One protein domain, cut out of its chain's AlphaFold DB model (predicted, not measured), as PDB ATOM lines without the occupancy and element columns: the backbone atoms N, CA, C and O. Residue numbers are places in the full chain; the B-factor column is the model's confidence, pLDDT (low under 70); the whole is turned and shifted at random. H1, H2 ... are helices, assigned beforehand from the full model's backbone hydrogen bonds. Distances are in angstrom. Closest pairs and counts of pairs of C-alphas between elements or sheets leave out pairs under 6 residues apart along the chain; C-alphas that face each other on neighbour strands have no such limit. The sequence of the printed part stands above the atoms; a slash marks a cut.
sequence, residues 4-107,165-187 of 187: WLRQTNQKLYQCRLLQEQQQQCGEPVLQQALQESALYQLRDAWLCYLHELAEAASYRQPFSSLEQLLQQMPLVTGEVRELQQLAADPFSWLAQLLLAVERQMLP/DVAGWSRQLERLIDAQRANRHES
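What this domain is: This is residues 4 to 107 and 165 to 187 of the 187 residues of an uncharacterized protein of Oceanospirillaceae bacterium ASO5 (UniProt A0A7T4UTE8). A long helical hairpin, H1 and H2, has a third long helix, H6, running alongside both, and the three make a bundle at shallow tilts. The shorter helices H3, H4 and H5 lie away from H1: H5 packs steeply across H2 beside the first residues of H6, while H3 and H4 come near H2 at Leu 50 and Leu 53. The printed part has 127 residues with six named helices, H1 to H6 in order along the chain, and no named strand; the class is all helix. The whole is compact, with a radius of gyration of the C-alphas of 15.2 A and spans of 48 by 33 by 26 A.

Where its parts are: H1, residues 4 to 24, begins at C-alpha 4 (-38.474, 48.513, 0.876) and is 30.5 A from first to last C-alpha. H2, residues 28 to 56, is the longest helix, at 42.0 A, and its C-alpha 28 is at (-14.452, 66.275, 17.371). H3 is residues 66 to 72, 9.9 A; H4 is residues 78 to 88, 15.2 A; H5 is residues 93 to 105, 18.9 A. H6, residues 166 to 186, is 30.4 A long and ends at C-alpha 186 (-35.563, 28.551, 1.721).

How they stand to each other: H1 and H2 form a helical hairpin and touch at a shallow tilt of 16 degrees, opposite ways; their closest C-alphas, those of Cys 15 and Ala 38, are 4.7 A apart. H6 touches H2 at a shallow tilt of 18 degrees, the same way, closest at the C-alphas of Leu 39 and Val 166, 6.0 A. With residues 167 to 174 alone, H6 touches residues 12 to 19 of H1 at a shallow tilt of 28 degrees, opposite ways; the closest C-alphas are those of Gln 19 and Ala 167, 7.1 A. H5 touches H2 at a steep tilt of 60 degrees, with residues 97 to 101 alone, closest at the C-alphas of Leu 39 and Val 101, 7.0 A. H5 also touches H6, with residues 93 to 97 alone, at a steep tilt of 53 degrees; the C-alphas of Trp 93 and Trp 169 are closest, 6.0 A. H4 and H5 touch only at the corner, where the C-alphas of Ala 87 and Ala 95 are 4.8 A apart. H3 touches no helix; it is close to but not clearly touching H2, with the C-alphas of Leu 50 and Leu 66 7.1 A apart. H1 is apart from H3, H4 and H5. In H1 to H6 every O i to N i+4 pair is within hydrogen-bond range.

The domain as a whole: The C-alphas of Gly 26 and Pro 74 are the two farthest apart, 49.5 A. Residues 108 to 164 are not printed, and C-alphas 107 and 165 are 21.0 A apart across this cut. Of the links printed whole, none is long. The mean pLDDT of the printed part is 94.3; residues 186 to 187 are under 70.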
ATOM      1  N   TRP A   4     -39.020  48.551  -0.480       94.75
ATOM      2  CA  TRP A   4     -38.474  48.513   0.876       94.75
ATOM      3  C   TRP A   4     -37.119  47.822   0.970       94.75
ATOM      4  O   TRP A   4     -36.227  48.369   1.603       94.75
ATOM      5  N   LEU A   5     -36.896  46.707   0.265       94.19
ATOM      6  CA  LEU A   5     -35.585  46.044   0.261       94.19
ATOM      7  C   LEU A   5     -34.482  46.977  -0.253       94.19
ATOM      8  O   LEU A   5     -33.399  47.055   0.331       94.19
ATOM      9  N   ARG A   6     -34.762  47.726  -1.329       96.12
ATOM     10  CA  ARG A   6     -33.826  48.733  -1.851       96.12
ATOM     11  C   ARG A   6     -33.582  49.838  -0.822       96.12
ATOM     12  O   ARG A   6     -32.432  50.223  -0.626       96.12
ATOM     13  N   GLN A   7     -34.640  50.328  -0.180       96.81
ATOM     14  CA  GLN A   7     -34.569  51.400   0.812       96.81
ATOM     15  C   GLN A   7     -33.752  50.973   2.044       96.81
ATOM     16  O   GLN A   7     -32.828  51.684   2.430       96.81
ATOM     17  N   THR A   8     -34.015  49.784   2.596       97.44
ATOM     18  CA  THR A   8     -33.264  49.186   3.710       97.44
ATOM     19  C   THR A   8     -31.773  49.124   3.387       97.44
ATOM     20  O   THR A   8     -30.948  49.645   4.136       97.44
ATOM     21  N   ASN A   9     -31.416  48.567   2.226       97.56
ATOM     22  CA  ASN A   9     -30.015  48.430   1.823       97.56
ATOM     23  C   ASN A   9     -29.338  49.791   1.593       97.56
ATOM     24  O   ASN A   9     -28.177  49.970   1.956       97.56
ATOM     25  N   GLN A  10     -30.057  50.764   1.024       98.25
ATOM     26  CA  GLN A  10     -29.542  52.121   0.839       98.25
ATOM     27  C   GLN A  10     -29.215  52.785   2.182       98.25
ATOM     28  O   GLN A  10     -28.162  53.404   2.316       98.25
ATOM     29  N   LYS A  11     -30.095  52.641   3.177       98.38
ATOM     30  CA  LYS A  11     -29.919  53.231   4.508       98.38
ATOM     31  C   LYS A  11     -28.779  52.580   5.290       98.38
ATOM     32  O   LYS A  11     -27.960  53.293   5.866       98.38
ATOM     33  N   LEU A  12     -28.651  51.255   5.217       98.38
ATOM     34  CA  LEU A  12     -27.501  50.535   5.775       98.38
ATOM     35  C   LEU A  12     -26.184  51.001   5.146       98.38
ATOM     36  O   LEU A  12     -25.228  51.296   5.856       98.38
ATOM     37  N   TYR A  13     -26.144  51.144   3.821       98.38
ATOM     38  CA  TYR A  13     -24.958  51.643   3.128       98.38
ATOM     39  C   TYR A  13     -24.587  53.074   3.548       98.38
ATOM     40  O   TYR A  13     -23.425  53.349   3.838       98.38
ATOM     41  N   GLN A  14     -25.568  53.978   3.643       98.62
ATOM     42  CA  GLN A  14     -25.342  55.346   4.123       98.62
ATOM     43  C   GLN A  14     -24.815  55.367   5.565       98.62
ATOM     44  O   GLN A  14     -23.898  56.127   5.860       98.62
ATOM     45  N   CYS A  15     -25.341  54.505   6.442       98.44
ATOM     46  CA  CYS A  15     -24.835  54.342   7.805       98.44
ATOM     47  C   CYS A  15     -23.348  53.947   7.814       98.44
ATOM     48  O   CYS A  15     -22.560  54.570   8.525       98.44
ATOM     49  N   ARG A  16     -22.941  52.973   6.988       98.25
ATOM     50  CA  ARG A  16     -21.530  52.552   6.878       98.25
ATOM     51  C   ARG A  16     -20.625  53.681   6.392       98.25
ATOM     52  O   ARG A  16     -19.602  53.940   7.014       98.25
ATOM     53  N   LEU A  17     -21.029  54.405   5.345       98.38
ATOM     54  CA  LEU A  17     -20.251  55.538   4.826       98.38
ATOM     55  C   LEU A  17     -20.023  56.631   5.877       98.38
ATOM     56  O   LEU A  17     -18.962  57.252   5.904       98.38
ATOM     57  N   LEU A  18     -21.021  56.900   6.722       98.00
ATOM     58  CA  LEU A  18     -20.900  57.883   7.799       98.00
ATOM     59  C   LEU A  18     -19.942  57.396   8.892       98.00
ATOM     60  O   LEU A  18     -19.122  58.174   9.369       98.00
ATOM     61  N   GLN A  19     -19.991  56.107   9.239       96.44
ATOM     62  CA  GLN A  19     -19.063  55.491  10.193       96.44
ATOM     63  C   GLN A  19     -17.617  55.489   9.678       96.44
ATOM     64  O   GLN A  19     -16.696  55.797  10.433       96.44
ATOM     65  N   GLU A  20     -17.401  55.188   8.396       96.94
ATOM     66  CA  GLU A  20     -16.079  55.246   7.760       96.94
ATOM     67  C   GLU A  20     -15.505  56.668   7.794       96.94
ATOM     68  O   GLU A  20     -14.358  56.870   8.195       96.94
ATOM     69  N   GLN A  21     -16.318  57.671   7.449       96.94
ATOM     70  CA  GLN A  21     -15.922  59.078   7.538       96.94
ATOM     71  C   GLN A  21     -15.641  59.504   8.980       96.94
ATOM     72  O   GLN A  21     -14.676  60.224   9.224       96.94
ATOM     73  N   GLN A  22     -16.436  59.036   9.947       95.00
ATOM     74  CA  GLN A  22     -16.231  59.338  11.363       95.00
ATOM     75  C   GLN A  22     -14.863  58.843  11.849       95.00
ATOM     76  O   GLN A  22     -14.169  59.565  12.557       95.00
ATOM     77  N   GLN A  23     -14.453  57.639  11.436       93.00
ATOM     78  CA  GLN A  23     -13.157  57.050  11.800       93.00
ATOM     79  C   GLN A  23     -11.962  57.796  11.193       93.00
ATOM     80  O   GLN A  23     -10.869  57.773  11.756       93.00
ATOM     81  N   GLN A  24     -12.157  58.427  10.036       93.69
ATOM     82  CA  GLN A  24     -11.123  59.176   9.316       93.69
ATOM     83  C   GLN A  24     -11.079  60.656   9.718       93.69
ATOM     84  O   GLN A  24     -10.080  61.338   9.490       93.69
ATOM     85  N   CYS A  25     -12.164  61.161  10.300       91.81
ATOM     86  CA  CYS A  25     -12.271  62.530  10.767       91.81
ATOM     87  C   CYS A  25     -11.427  62.726  12.033       91.81
ATOM     88  O   CYS A  25     -11.495  61.919  12.953       91.81
ATOM     89  N   GLY A  26     -10.647  63.807  12.102       88.00
ATOM     90  CA  GLY A  26      -9.920  64.207  13.316       88.00
ATOM     91  C   GLY A  26     -10.600  65.327  14.108       88.00
ATOM     92  O   GLY A  26     -10.135  65.679  15.188       88.00
ATOM     93  N   GLU A  27     -11.671  65.914  13.569       94.00
ATOM     94  CA  GLU A  27     -12.379  67.037  14.179       94.00
ATOM     95  C   GLU A  27     -13.508  66.526  15.100       94.00
ATOM     96  O   GLU A  27     -14.436  65.879  14.612       94.00
ATOM     97  N   PRO A  28     -13.490  66.829  16.413       91.00
ATOM     98  CA  PRO A  28     -14.452  66.275  17.371       91.00
ATOM     99  C   PRO A  28     -15.922  66.605  17.074       91.00
ATOM    100  O   PRO A  28     -16.789  65.746  17.219       91.00
ATOM    101  N   VAL A  29     -16.214  67.837  16.643       92.75
ATOM    102  CA  VAL A  29     -17.594  68.278  16.368       92.75
ATOM    103  C   VAL A  29     -18.147  67.552  15.143       92.75
ATOM    104  O   VAL A  29     -19.260  67.027  15.174       92.75
ATOM    105  N   LEU A  30     -17.345  67.447  14.083       93.38
ATOM    106  CA  LEU A  30     -17.710  66.684  12.896       93.38
ATOM    107  C   LEU A  30     -17.827  65.181  13.193       93.38
ATOM    108  O   LEU A  30     -18.771  64.552  12.719       93.38
ATOM    109  N   GLN A  31     -16.946  64.600  14.015       93.94
ATOM    110  CA  GLN A  31     -17.089  63.210  14.469       93.94
ATOM    111  C   GLN A  31     -18.436  62.974  15.161       93.94
ATOM    112  O   GLN A  31     -19.106  61.982  14.873       93.94
ATOM    113  N   GLN A  32     -18.846  63.886  16.043       91.56
ATOM    114  CA  GLN A  32     -20.128  63.798  16.730       91.56
ATOM    115  C   GLN A  32     -21.308  63.909  15.753       91.56
ATOM    116  O   GLN A  32     -22.213  63.076  15.785       91.56
ATOM    117  N   ALA A  33     -21.277  64.883  14.839       93.75
ATOM    118  CA  ALA A  33     -22.321  65.059  13.830       93.75
ATOM    119  C   ALA A  33     -22.447  63.839  12.898       93.75
ATOM    120  O   ALA A  33     -23.555  63.432  12.536       93.75
ATOM    121  N   LEU A  34     -21.320  63.217  12.529       96.00
ATOM    122  CA  LEU A  34     -21.291  61.984  11.741       96.00
ATOM    123  C   LEU A  34     -21.873  60.798  12.521       96.00
ATOM    124  O   LEU A  34     -22.637  60.022  11.947       96.00
ATOM    125  N   GLN A  35     -21.571  60.681  13.817       94.50
ATOM    126  CA  GLN A  35     -22.135  59.641  14.685       94.50
ATOM    127  C   GLN A  35     -23.654  59.751  14.795       94.50
ATOM    128  O   GLN A  35     -24.368  58.761  14.628       94.50
ATOM    129  N   GLU A  36     -24.149  60.962  15.053       94.19
ATOM    130  CA  GLU A  36     -25.577  61.247  15.130       94.19
ATOM    131  C   GLU A  36     -26.266  60.963  13.788       94.19
ATOM    132  O   GLU A  36     -27.282  60.268  13.733       94.19
ATOM    133  N   SER A  37     -25.664  61.414  12.685       96.44
ATOM    134  CA  SER A  37     -26.169  61.135  11.340       96.44
ATOM    135  C   SER A  37     -26.232  59.631  11.059       96.44
ATOM    136  O   SER A  37     -27.215  59.151  10.491       96.44
ATOM    137  N   ALA A  38     -25.213  58.868  11.470       97.44
ATOM    138  CA  ALA A  38     -25.179  57.419  11.299       97.44
ATOM    139  C   ALA A  38     -26.291  56.733  12.107       97.44
ATOM    140  O   ALA A  38     -26.963  55.841  11.587       97.44
ATOM    141  N   LEU A  39     -26.548  57.192  13.336       96.62
ATOM    142  CA  LEU A  39     -27.650  56.702  14.163       96.62
ATOM    143  C   LEU A  39     -29.016  56.936  13.496       96.62
ATOM    144  O   LEU A  39     -29.847  56.025  13.475       96.62
ATOM    145  N   TYR A  40     -29.243  58.102  12.879       96.31
ATOM    146  CA  TYR A  40     -30.480  58.353  12.130       96.31
ATOM    147  C   TYR A  40     -30.615  57.470  10.887       96.31
ATOM    148  O   TYR A  40     -31.703  56.946  10.637       96.31
ATOM    149  N   GLN A  41     -29.535  57.238  10.131       98.19
ATOM    150  CA  GLN A  41     -29.595  56.305   8.999       98.19
ATOM    151  C   GLN A  41     -29.870  54.870   9.455       98.19
ATOM    152  O   GLN A  41     -30.615  54.152   8.789       98.19
ATOM    153  N   LEU A  42     -29.329  54.458  10.604       98.19
ATOM    154  CA  LEU A  42     -29.591  53.142  11.175       98.19
ATOM    155  C   LEU A  42     -31.050  52.992  11.635       98.19
ATOM    156  O   LEU A  42     -31.677  51.970  11.356       98.19
ATOM    157  N   ARG A  43     -31.624  54.027  12.264       97.06
ATOM    158  CA  ARG A  43     -33.059  54.077  12.593       97.06
ATOM    159  C   ARG A  43     -33.926  53.962  11.341       97.06
ATOM    160  O   ARG A  43     -34.894  53.206  11.324       97.06
ATOM    161  N   ASP A  44     -33.593  54.708  10.295       97.62
ATOM    162  CA  ASP A  44     -34.336  54.669   9.039       97.62
ATOM    163  C   ASP A  44     -34.222  53.292   8.364       97.62
ATOM    164  O   ASP A  44     -35.222  52.781   7.860       97.62
ATOM    165  N   ALA A  45     -33.042  52.658   8.386       98.31
ATOM    166  CA  ALA A  45     -32.851  51.291   7.899       98.31
ATOM    167  C   ALA A  45     -33.741  50.293   8.650       98.31
ATOM    168  O   ALA A  45     -34.415  49.476   8.026       98.31
ATOM    169  N   TRP A  46     -33.780  50.402   9.979       97.94
ATOM    170  CA  TRP A  46     -34.662  49.618  10.839       97.94
ATOM    171  C   TRP A  46     -36.142  49.788  10.462       97.94
ATOM    172  O   TRP A  46     -36.841  48.798  10.248       97.94
ATOM    173  N   LEU A  47     -36.619  51.024  10.302       97.50
ATOM    174  CA  LEU A  47     -38.008  51.288   9.909       97.50
ATOM    175  C   LEU A  47     -38.325  50.759   8.506       97.50
ATOM    176  O   LEU A  47     -39.383  50.162   8.306       97.50
ATOM    177  N   CYS A  48     -37.418  50.931   7.541       97.50
ATOM    178  CA  CYS A  48     -37.576  50.366   6.197       97.50
ATOM    179  C   CYS A  48     -37.658  48.840   6.244       97.50
ATOM    180  O   CYS A  48     -38.451  48.239   5.519       97.50
ATOM    181  N   TYR A  49     -36.885  48.215   7.130       97.94
ATOM    182  CA  TYR A  49     -36.915  46.775   7.304       97.94
ATOM    183  C   TYR A  49     -38.231  46.278   7.911       97.94
ATOM    184  O   TYR A  49     -38.794  45.298   7.427       97.94
ATOM    185  N   LEU A  50     -38.793  46.987   8.894       97.56
ATOM    186  CA  LEU A  50     -40.133  46.667   9.389       97.56
ATOM    187  C   LEU A  50     -41.180  46.710   8.268       97.56
ATOM    188  O   LEU A  50     -42.054  45.846   8.207       97.56
ATOM    189  N   HIS A  51     -41.080  47.680   7.357       96.44
ATOM    190  CA  HIS A  51     -41.974  47.764   6.203       96.44
ATOM    191  C   HIS A  51     -41.733  46.642   5.183       96.44
ATOM    192  O   HIS A  51     -42.688  46.145   4.589       96.44
ATOM    193  N   GLU A  52     -40.489  46.187   5.017       95.44
ATOM    194  CA  GLU A  52     -40.167  44.998   4.223       95.44
ATOM    195  C   GLU A  52     -40.848  43.739   4.788       95.44
ATOM    196  O   GLU A  52     -41.446  42.973   4.030       95.44
ATOM    197  N   LEU A  53     -40.794  43.536   6.109       95.25
ATOM    198  CA  LEU A  53     -41.467  42.417   6.783       95.25
ATOM    199  C   LEU A  53     -42.989  42.521   6.673       95.25
ATOM    200  O   LEU A  53     -43.674  41.536   6.393       95.25
ATOM    201  N   ALA A  54     -43.520  43.728   6.845       94.69
ATOM    202  CA  ALA A  54     -44.941  43.982   6.720       94.69
ATOM    203  C   ALA A  54     -45.466  43.682   5.310       94.69
ATOM    204  O   ALA A  54     -46.485  43.005   5.160       94.69
ATOM    205  N   GLU A  55     -44.731  44.105   4.277       92.88
ATOM    206  CA  GLU A  55     -45.073  43.827   2.884       92.88
ATOM    207  C   GLU A  55     -45.045  42.320   2.587       92.88
ATOM    208  O   GLU A  55     -45.945  41.822   1.904       92.88
ATOM    209  N   ALA A  56     -44.082  41.577   3.149       91.44
ATOM    210  CA  ALA A  56     -44.027  40.117   3.039       91.44
ATOM    211  C   ALA A  56     -45.249  39.433   3.686       91.44
ATOM    212  O   ALA A  56     -45.754  38.443   3.160       91.44
ATOM    213  N   ALA A  57     -45.788  40.011   4.763       91.25
ATOM    214  CA  ALA A  57     -47.034  39.587   5.404       91.25
ATOM    215  C   ALA A  57     -48.306  40.181   4.753       91.25
ATOM    216  O   ALA A  57     -49.395  40.098   5.322       91.25
ATOM    217  N   SER A  58     -48.200  40.787   3.562       91.69
ATOM    218  CA  SER A  58     -49.301  41.455   2.843       91.69
ATOM    219  C   SER A  58     -49.956  42.632   3.587       91.69
ATOM    220  O   SER A  58     -51.066  43.046   3.247       91.69
ATOM    221  N   TYR A  59     -49.260  43.227   4.554       93.81
ATOM    222  CA  TYR A  59     -49.686  44.426   5.269       93.81
ATOM    223  C   TYR A  59     -49.008  45.678   4.685       93.81
ATOM    224  O   TYR A  59     -47.788  45.740   4.574       93.81
ATOM    225  N   ARG A  60     -49.797  46.688   4.282       91.56
ATOM    226  CA  ARG A  60     -49.306  47.889   3.560       91.56
ATOM    227  C   ARG A  60     -49.769  49.227   4.144       91.56
ATOM    228  O   ARG A  60     -49.621  50.258   3.494       91.56
ATOM    229  N   GLN A  61     -50.392  49.214   5.317       93.00
ATOM    230  CA  GLN A  61     -50.822  50.453   5.967       93.00
ATOM    231  C   GLN A  61     -49.613  51.149   6.620       93.00
ATOM    232  O   GLN A  61     -48.640  50.471   6.949       93.00
ATOM    233  N   PRO A  62     -49.641  52.484   6.776       93.31
ATOM    234  CA  PRO A  62     -48.516  53.236   7.323       93.31
ATOM    235  C   PRO A  62     -48.341  53.007   8.828       93.31
ATOM    236  O   PRO A  62     -49.310  53.041   9.586       93.31
ATOM    237  N   PHE A  63     -47.089  52.868   9.265       96.06
ATOM    238  CA  PHE A  63     -46.715  52.814  10.675       96.06
ATOM    239  C   PHE A  63     -45.326  53.407  10.914       96.06
ATOM    240  O   PHE A  63     -44.498  53.466  10.006       96.06
ATOM    241  N   SER A  64     -45.067  53.861  12.140       94.62
ATOM    242  CA  SER A  64     -43.798  54.504  12.513       94.62
ATOM    243  C   SER A  64     -43.020  53.764  13.603       94.62
ATOM    244  O   SER A  64     -41.929  54.196  13.968       94.62
ATOM    245  N   SER A  65     -43.539  52.645  14.118       95.75
ATOM    246  CA  SER A  65     -42.874  51.852  15.154       95.75
ATOM    247  C   SER A  65     -43.234  50.366  15.082       95.75
ATOM    248  O   SER A  65     -44.242  49.976  14.488       95.75
ATOM    249  N   LEU A  66     -42.412  49.528  15.724       96.69
ATOM    250  CA  LEU A  66     -42.699  48.101  15.900       96.69
ATOM    251  C   LEU A  66     -43.965  47.879  16.737       96.69
ATOM    252  O   LEU A  66     -44.743  46.983  16.433       96.69
ATOM    253  N   GLU A  67     -44.190  48.702  17.761       96.12
ATOM    254  CA  GLU A  67     -45.407  48.634  18.572       96.12
ATOM    255  C   GLU A  67     -46.652  48.874  17.714       96.12
ATOM    256  O   GLU A  67     -47.584  48.070  17.736       96.12
ATOM    257  N   GLN A  68     -46.636  49.932  16.896       96.50
ATOM    258  CA  GLN A  68     -47.739  50.232  15.992       96.50
ATOM    259  C   GLN A  68     -47.955  49.089  14.990       96.50
ATOM    260  O   GLN A  68     -49.095  48.689  14.749       96.50
ATOM    261  N   LEU A  69     -46.876  48.520  14.442       96.44
ATOM    262  CA  LEU A  69     -46.962  47.368  13.547       96.44
ATOM    263  C   LEU A  69     -47.631  46.166  14.227       96.44
ATOM    264  O   LEU A  69     -48.553  45.579  13.664       96.44
ATOM    265  N   LEU A  70     -47.204  45.817  15.444       95.69
ATOM    266  CA  LEU A  70     -47.748  44.695  16.217       95.69
ATOM    267  C   LEU A  70     -49.233  44.877  16.554       95.69
ATOM    268  O   LEU A  70     -49.974  43.898  16.569       95.69
ATOM    269  N   GLN A  71     -49.674  46.111  16.810       95.00
ATOM    270  CA  GLN A  71     -51.079  46.422  17.088       95.00
ATOM    271  C   GLN A  71     -51.972  46.321  15.845       95.00
ATOM    272  O   GLN A  71     -53.167  46.056  15.968       95.00
ATOM    273  N   GLN A  72     -51.419  46.574  14.656       93.44
ATOM    274  CA  GLN A  72     -52.205  46.733  13.432       93.44
ATOM    275  C   GLN A  72     -52.101  45.544  12.469       93.44
ATOM    276  O   GLN A  72     -52.973  45.367  11.615       93.44
ATOM    277  N   MET A  73     -51.045  44.737  12.569       92.19
ATOM    278  CA  MET A  73     -50.808  43.614  11.671       92.19
ATOM    279  C   MET A  73     -51.760  42.445  11.981       92.19
ATOM    280  O   MET A  73     -51.810  41.979  13.117       92.19
ATOM    281  N   PRO A  74     -52.476  41.901  10.976       88.81
ATOM    282  CA  PRO A  74     -53.442  40.819  11.189       88.81
ATOM    283  C   PRO A  74     -52.789  39.478  11.553       88.81
ATOM    284  O   PRO A  74     -53.418  38.645  12.200       88.81
ATOM    285  N   LEU A  75     -51.540  39.254  11.132       90.19
ATOM    286  CA  LEU A  75     -50.783  38.040  11.419       90.19
ATOM    287  C   LEU A  75     -49.335  38.388  11.764       90.19
ATOM    288  O   LEU A  75     -48.566  38.775  10.890       90.19
ATOM    289  N   VAL A  76     -48.955  38.191  13.025       92.44
ATOM    290  CA  VAL A  76     -47.571  38.376  13.480       92.44
ATOM    291  C   VAL A  76     -46.724  37.182  13.036       92.44
ATOM    292  O   VAL A  76     -46.937  36.058  13.501       92.44
ATOM    293  N   THR A  77     -45.763  37.422  12.144       93.94
ATOM    294  CA  THR A  77     -44.825  36.400  11.653       93.94
ATOM    295  C   THR A  77     -43.762  36.049  12.700       93.94
ATOM    296  O   THR A  77     -43.582  36.758  13.694       93.94
ATOM    297  N   GLY A  78     -43.030  34.949  12.485       95.00
ATOM    298  CA  GLY A  78     -41.908  34.562  13.351       95.00
ATOM    299  C   GLY A  78     -40.811  35.632  13.412       95.00
ATOM    300  O   GLY A  78     -40.344  35.956  14.498       95.00
ATOM    301  N   GLU A  79     -40.487  36.239  12.268       95.56
ATOM    302  CA  GLU A  79     -39.524  37.343  12.138       95.56
ATOM    303  C   GLU A  79     -39.929  38.552  12.996       95.56
ATOM    304  O   GLU A  79     -39.137  39.063  13.787       95.56
ATOM    305  N   VAL A  80     -41.196  38.975  12.916       96.69
ATOM    306  CA  VAL A  80     -41.713  40.099  13.715       96.69
ATOM    307  C   VAL A  80     -41.755  39.748  15.209       96.69
ATOM    308  O   VAL A  80     -41.521  40.611  16.056       96.69
ATOM    309  N   ARG A  81     -42.001  38.480  15.563       96.62
ATOM    310  CA  ARG A  81     -41.950  38.017  16.957       96.62
ATOM    311  C   ARG A  81     -40.527  38.018  17.524       96.62
ATOM    312  O   ARG A  81     -40.354  38.390  18.680       96.62
ATOM    313  N   GLU A  82     -39.521  37.641  16.739       97.56
ATOM    314  CA  GLU A  82     -38.110  37.755  17.138       97.56
ATOM    315  C   GLU A  82     -37.747  39.218  17.435       97.56
ATOM    316  O   GLU A  82     -37.163  39.525  18.475       97.56
ATOM    317  N   LEU A  83     -38.191  40.143  16.579       97.62
ATOM    318  CA  LEU A  83     -38.018  41.578  16.798       97.62
ATOM    319  C   LEU A  83     -38.716  42.077  18.065       97.62
ATOM    320  O   LEU A  83     -38.141  42.870  18.809       97.62
ATOM    321  N   GLN A  84     -39.931  41.598  18.334       97.62
ATOM    322  CA  GLN A  84     -40.656  41.908  19.566       97.62
ATOM    323  C   GLN A  84     -39.879  41.451  20.807       97.62
ATOM    324  O   GLN A  84     -39.804  42.190  21.785       97.62
ATOM    325  N   GLN A  85     -39.290  40.252  20.771       97.56
ATOM    326  CA  GLN A  85     -38.495  39.718  21.879       97.56
ATOM    327  C   GLN A  85     -37.220  40.530  22.105       97.56
ATOM    328  O   GLN A  85     -36.928  40.888  23.242       97.56
ATOM    329  N   LEU A  86     -36.503  40.873  21.031       97.56
ATOM    330  CA  LEU A  86     -35.330  41.741  21.115       97.56
ATOM    331  C   LEU A  86     -35.706  43.108  21.699       97.56
ATOM    332  O   LEU A  86     -35.068  43.563  22.640       97.56
ATOM    333  N   ALA A  87     -36.765  43.750  21.203       96.56
ATOM    334  CA  ALA A  87     -37.193  45.055  21.704       96.56
ATOM    335  C   ALA A  87     -37.654  45.021  23.176       96.56
ATOM    336  O   ALA A  87     -37.544  46.029  23.868       96.56
ATOM    337  N   ALA A  88     -38.156  43.879  23.656       95.94
ATOM    338  CA  ALA A  88     -38.599  43.705  25.038       95.94
ATOM    339  C   ALA A  88     -37.453  43.449  26.034       95.94
ATOM    340  O   ALA A  88     -37.652  43.649  27.232       95.94
ATOM    341  N   ASP A  89     -36.281  43.004  25.573       96.94
ATOM    342  CA  ASP A  89     -35.092  42.817  26.410       96.94
ATOM    343  C   ASP A  89     -34.266  44.117  26.473       96.94
ATOM    344  O   ASP A  89     -33.621  44.465  25.480       96.94
ATOM    345  N   PRO A  90     -34.208  44.822  27.627       94.56
ATOM    346  CA  PRO A  90     -33.490  46.093  27.761       94.56
ATOM    347  C   PRO A  90     -31.985  45.998  27.494       94.56
ATOM    348  O   PRO A  90     -31.339  47.010  27.223       94.56
ATOM    349  N   PHE A  91     -31.412  44.796  27.596       93.69
ATOM    350  CA  PHE A  91     -29.993  44.560  27.348       93.69
ATOM    351  C   PHE A  91     -29.706  44.189  25.895       93.69
ATOM    352  O   PHE A  91     -28.536  44.153  25.504       93.69
ATOM    353  N   SER A  92     -30.736  43.957  25.081       96.88
ATOM    354  CA  SER A  92     -30.555  43.667  23.670       96.88
ATOM    355  C   SER A  92     -30.016  44.883  22.925       96.88
ATOM    356  O   SER A  92     -30.256  46.043  23.270       96.88
ATOM    357  N   TRP A  93     -29.317  44.612  21.830       97.06
ATOM    358  CA  TRP A  93     -28.837  45.660  20.942       97.06
ATOM    359  C   TRP A  93     -29.970  46.500  20.345       97.06
ATOM    360  O   TRP A  93     -29.789  47.693  20.119       97.06
ATOM    361  N   LEU A  94     -31.140  45.898  20.103       97.31
ATOM    362  CA  LEU A  94     -32.273  46.594  19.505       97.31
ATOM    363  C   LEU A  94     -32.889  47.567  20.510       97.31
ATOM    364  O   LEU A  94     -33.151  48.713  20.159       97.31
ATOM    365  N   ALA A  95     -33.067  47.146  21.764       96.00
ATOM    366  CA  ALA A  95     -33.564  48.028  22.813       96.00
ATOM    367  C   ALA A  95     -32.602  49.203  23.057       96.00
ATOM    368  O   ALA A  95     -33.039  50.350  23.149       96.00
ATOM    369  N   GLN A  96     -31.290  48.943  23.075       96.12
ATOM    370  CA  GLN A  96     -30.279  49.994  23.220       96.12
ATOM    371  C   GLN A  96     -30.256  50.965  22.028       96.12
ATOM    372  O   GLN A  96     -30.174  52.175  22.242       96.12
ATOM    373  N   LEU A  97     -30.390  50.463  20.793       95.94
ATOM    374  CA  LEU A  97     -30.533  51.288  19.589       95.94
ATOM    375  C   LEU A  97     -31.752  52.214  19.687       95.94
ATOM    376  O   LEU A  97     -31.630  53.417  19.460       95.94
ATOM    377  N   LEU A  98     -32.924  51.666  20.022       94.81
ATOM    378  CA  LEU A  98     -34.170  52.432  20.121       94.81
ATOM    379  C   LEU A  98     -34.088  53.501  21.218       94.81
ATOM    380  O   LEU A  98     -34.471  54.645  20.984       94.81
ATOM    381  N   LEU A  99     -33.506  53.158  22.369       94.00
ATOM    382  CA  LEU A  99     -33.272  54.099  23.462       94.00
ATOM    383  C   LEU A  99     -32.308  55.226  23.062       94.00
ATOM    384  O   LEU A  99     -32.529  56.385  23.408       94.00
ATOM    385  N   ALA A 100     -31.232  54.908  22.337       93.88
ATOM    386  CA  ALA A 100     -30.288  55.914  21.856       93.88
ATOM    387  C   ALA A 100     -30.944  56.883  20.865       93.88
ATOM    388  O   ALA A 100     -30.717  58.087  20.938       93.88
ATOM    389  N   VAL A 101     -31.797  56.373  19.975       92.50
ATOM    390  CA  VAL A 101     -32.582  57.199  19.049       92.50
ATOM    391  C   VAL A 101     -33.543  58.123  19.797       92.50
ATOM    392  O   VAL A 101     -33.639  59.298  19.453       92.50
ATOM    393  N   GLU A 102     -34.253  57.612  20.803       91.31
ATOM    394  CA  GLU A 102     -35.209  58.401  21.586       91.31
ATOM    395  C   GLU A 102     -34.519  59.561  22.316       91.31
ATOM    396  O   GLU A 102     -35.004  60.691  22.283       91.31
ATOM    397  N   ARG A 103     -33.338  59.312  22.895       90.38
ATOM    398  CA  ARG A 103     -32.532  60.342  23.569       90.38
ATOM    399  C   ARG A 103     -32.158  61.507  22.658       90.38
ATOM    400  O   ARG A 103     -32.194  62.639  23.121       90.38
ATOM    401  N   GLN A 104     -31.881  61.248  21.379       86.44
ATOM    402  CA  GLN A 104     -31.562  62.305  20.411       86.44
ATOM    403  C   GLN A 104     -32.769  63.175  20.036       86.44
ATOM    404  O   GLN A 104     -32.605  64.308  19.595       86.44
ATOM    405  N   MET A 105     -33.994  62.659  20.183       80.06
ATOM    406  CA  MET A 105     -35.217  63.410  19.875       80.06
ATOM    407  C   MET A 105     -35.669  64.314  21.025       80.06
ATOM    408  O   MET A 105     -36.466  65.231  20.813       80.06
ATOM    409  N   LEU A 106     -35.203  64.044  22.244       79.12
ATOM    410  CA  LEU A 106     -35.502  64.861  23.410       79.12
ATOM    411  C   LEU A 106     -34.611  66.112  23.390       79.12
ATOM    412  O   LEU A 106     -33.399  65.993  23.213       79.12
ATOM    413  N   PRO A 107     -35.168  67.318  23.606       70.06
ATOM    414  CA  PRO A 107     -34.327  68.483  23.826       70.06
ATOM    415  C   PRO A 107     -33.431  68.207  25.043       70.06
ATOM    416  O   PRO A 107     -33.921  67.617  26.016       70.06
ATOM    417  N   ASP A 165     -22.923  52.797  20.433       92.88
ATOM    418  CA  ASP A 165     -22.286  51.754  19.613       92.88
ATOM    419  C   ASP A 165     -23.016  51.531  18.276       92.88
ATOM    420  O   ASP A 165     -23.500  50.442  17.954       92.88
ATOM    421  N   VAL A 166     -23.094  52.585  17.457       95.12
ATOM    422  CA  VAL A 166     -23.754  52.537  16.137       95.12
ATOM    423  C   VAL A 166     -23.148  51.433  15.253       95.12
ATOM    424  O   VAL A 166     -23.865  50.757  14.513       95.12
ATOM    425  N   ALA A 167     -21.830  51.215  15.330       95.50
ATOM    426  CA  ALA A 167     -21.129  50.203  14.537       95.50
ATOM    427  C   ALA A 167     -21.457  48.765  14.982       95.50
ATOM    428  O   ALA A 167     -21.567  47.859  14.150       95.50
ATOM    429  N   GLY A 168     -21.612  48.522  16.286       96.81
ATOM    430  CA  GLY A 168     -22.112  47.256  16.817       96.81
ATOM    431  C   GLY A 168     -23.538  46.975  16.357       96.81
ATOM    432  O   GLY A 168     -23.786  45.938  15.732       96.81
ATOM    433  N   TRP A 169     -24.443  47.932  16.571       97.88
ATOM    434  CA  TRP A 169     -25.860  47.783  16.233       97.88
ATOM    435  C   TRP A 169     -26.101  47.629  14.729       97.88
ATOM    436  O   TRP A 169     -26.894  46.784  14.325       97.88
ATOM    437  N   SER A 170     -25.372  48.364  13.881       97.88
ATOM    438  CA  SER A 170     -25.449  48.211  12.420       97.88
ATOM    439  C   SER A 170     -25.074  46.794  11.977       97.88
ATOM    440  O   SER A 170     -25.817  46.180  11.211       97.88
ATOM    441  N   ARG A 171     -23.989  46.222  12.515       98.19
ATOM    442  CA  ARG A 171     -23.591  44.837  12.207       98.19
ATOM    443  C   ARG A 171     -24.614  43.815  12.699       98.19
ATOM    444  O   ARG A 171     -24.797  42.785  12.056       98.19
ATOM    445  N   GLN A 172     -25.246  44.057  13.844       98.50
ATOM    446  CA  GLN A 172     -26.274  43.162  14.379       98.50
ATOM    447  C   GLN A 172     -27.555  43.207  13.542       98.50
ATOM    448  O   GLN A 172     -28.081  42.145  13.210       98.50
ATOM    449  N   LEU A 173     -27.994  44.399  13.132       98.44
ATOM    450  CA  LEU A 173     -29.143  44.561  12.246       98.44
ATOM    451  C   LEU A 173     -28.904  43.880  10.892       98.44
ATOM    452  O   LEU A 173     -29.769  43.153  10.419       98.44
ATOM    453  N   GLU A 174     -27.725  44.050  10.294       98.31
ATOM    454  CA  GLU A 174     -27.371  43.393   9.028       98.31
ATOM    455  C   GLU A 174     -27.426  41.871   9.123       98.31
ATOM    456  O   GLU A 174     -28.085  41.229   8.310       98.31
ATOM    457  N   ARG A 175     -26.803  41.290  10.157       98.38
ATOM    458  CA  ARG A 175     -26.829  39.834  10.363       98.38
ATOM    459  C   ARG A 175     -28.245  39.302  10.545       98.38
ATOM    460  O   ARG A 175     -28.560  38.247  10.007       98.38
ATOM    461  N   LEU A 176     -29.075  40.012  11.310       98.38
ATOM    462  CA  LEU A 176     -30.473  39.645  11.517       98.38
ATOM    463  C   LEU A 176     -31.238  39.664  10.188       98.38
ATOM    464  O   LEU A 176     -31.893  38.683   9.846       98.38
ATOM    465  N   ILE A 177     -31.113  40.754   9.427       97.69
ATOM    466  CA  ILE A 177     -31.765  40.923   8.125       97.69
ATOM    467  C   ILE A 177     -31.344  39.813   7.163       97.69
ATOM    468  O   ILE A 177     -32.200  39.224   6.501       97.69
ATOM    469  N   ASP A 178     -30.048  39.516   7.082       97.50
ATOM    470  CA  ASP A 178     -29.520  38.491   6.186       97.50
ATOM    471  C   ASP A 178     -30.008  37.092   6.584       97.50
ATOM    472  O   ASP A 178     -30.451  36.338   5.717       97.50
ATOM    473  N   ALA A 179     -30.020  36.767   7.881       97.31
ATOM    474  CA  ALA A 179     -30.545  35.496   8.380       97.31
ATOM    475  C   ALA A 179     -32.047  35.338   8.083       97.31
ATOM    476  O   ALA A 179     -32.483  34.313   7.561       97.31
ATOM    477  N   GLN A 180     -32.844  36.372   8.354       96.38
ATOM    478  CA  GLN A 180     -34.284  36.366   8.100       96.38
ATOM    479  C   GLN A 180     -34.604  36.311   6.591       96.38
ATOM    480  O   GLN A 180     -35.477  35.559   6.154       96.38
ATOM    481  N   ARG A 181     -33.853  37.036   5.746       94.88
ATOM    482  CA  ARG A 181     -33.958  36.937   4.277       94.88
ATOM    483  C   ARG A 181     -33.594  35.544   3.767       94.88
ATOM    484  O   ARG A 181     -34.320  35.028   2.923       94.88
ATOM    485  N   ALA A 182     -32.519  34.937   4.272       94.12
ATOM    486  CA  ALA A 182     -32.133  33.577   3.903       94.12
ATOM    487  C   ALA A 182     -33.261  32.580   4.213       94.12
ATOM    488  O   ALA A 182     -33.708  31.871   3.314       94.12
ATOM    489  N   ASN A 183     -33.827  32.639   5.423       90.81
ATOM    490  CA  ASN A 183     -34.940  31.776   5.832       90.81
ATOM    491  C   ASN A 183     -36.178  31.915   4.922       90.81
ATOM    492  O   ASN A 183     -36.848  30.925   4.627       90.81
ATOM    493  N   ARG A 184     -36.477  33.130   4.438       88.19
ATOM    494  CA  ARG A 184     -37.587  33.382   3.497       88.19
ATOM    495  C   ARG A 184     -37.339  32.835   2.093       88.19
ATOM    496  O   ARG A 184     -38.301  32.560   1.387       88.19
ATOM    497  N   HIS A 185     -36.083  32.724   1.667       79.44
ATOM    498  CA  HIS A 185     -35.734  32.159   0.362       79.44
ATOM    499  C   HIS A 185     -35.685  30.625   0.363       79.44
ATOM    500  O   HIS A 185     -35.757  30.023  -0.706       79.44
ATOM    501  N   GLU A 186     -35.572  30.007   1.540       65.69
ATOM    502  CA  GLU A 186     -35.563  28.551   1.721       65.69
ATOM    503  C   GLU A 186     -36.963  27.940   1.945       65.69
ATOM    504  O   GLU A 186     -37.108  26.722   1.831       65.69
ATOM    505  N   SER A 187     -37.978  28.763   2.251       56.25
ATOM    506  CA  SER A 187     -39.371  28.352   2.534       56.25
ATOM    507  C   SER A 187     -40.275  28.405   1.302       56.25
ATOM    508  O   SER A 187     -41.164  27.531   1.196       56.25
TER     509      SER A 187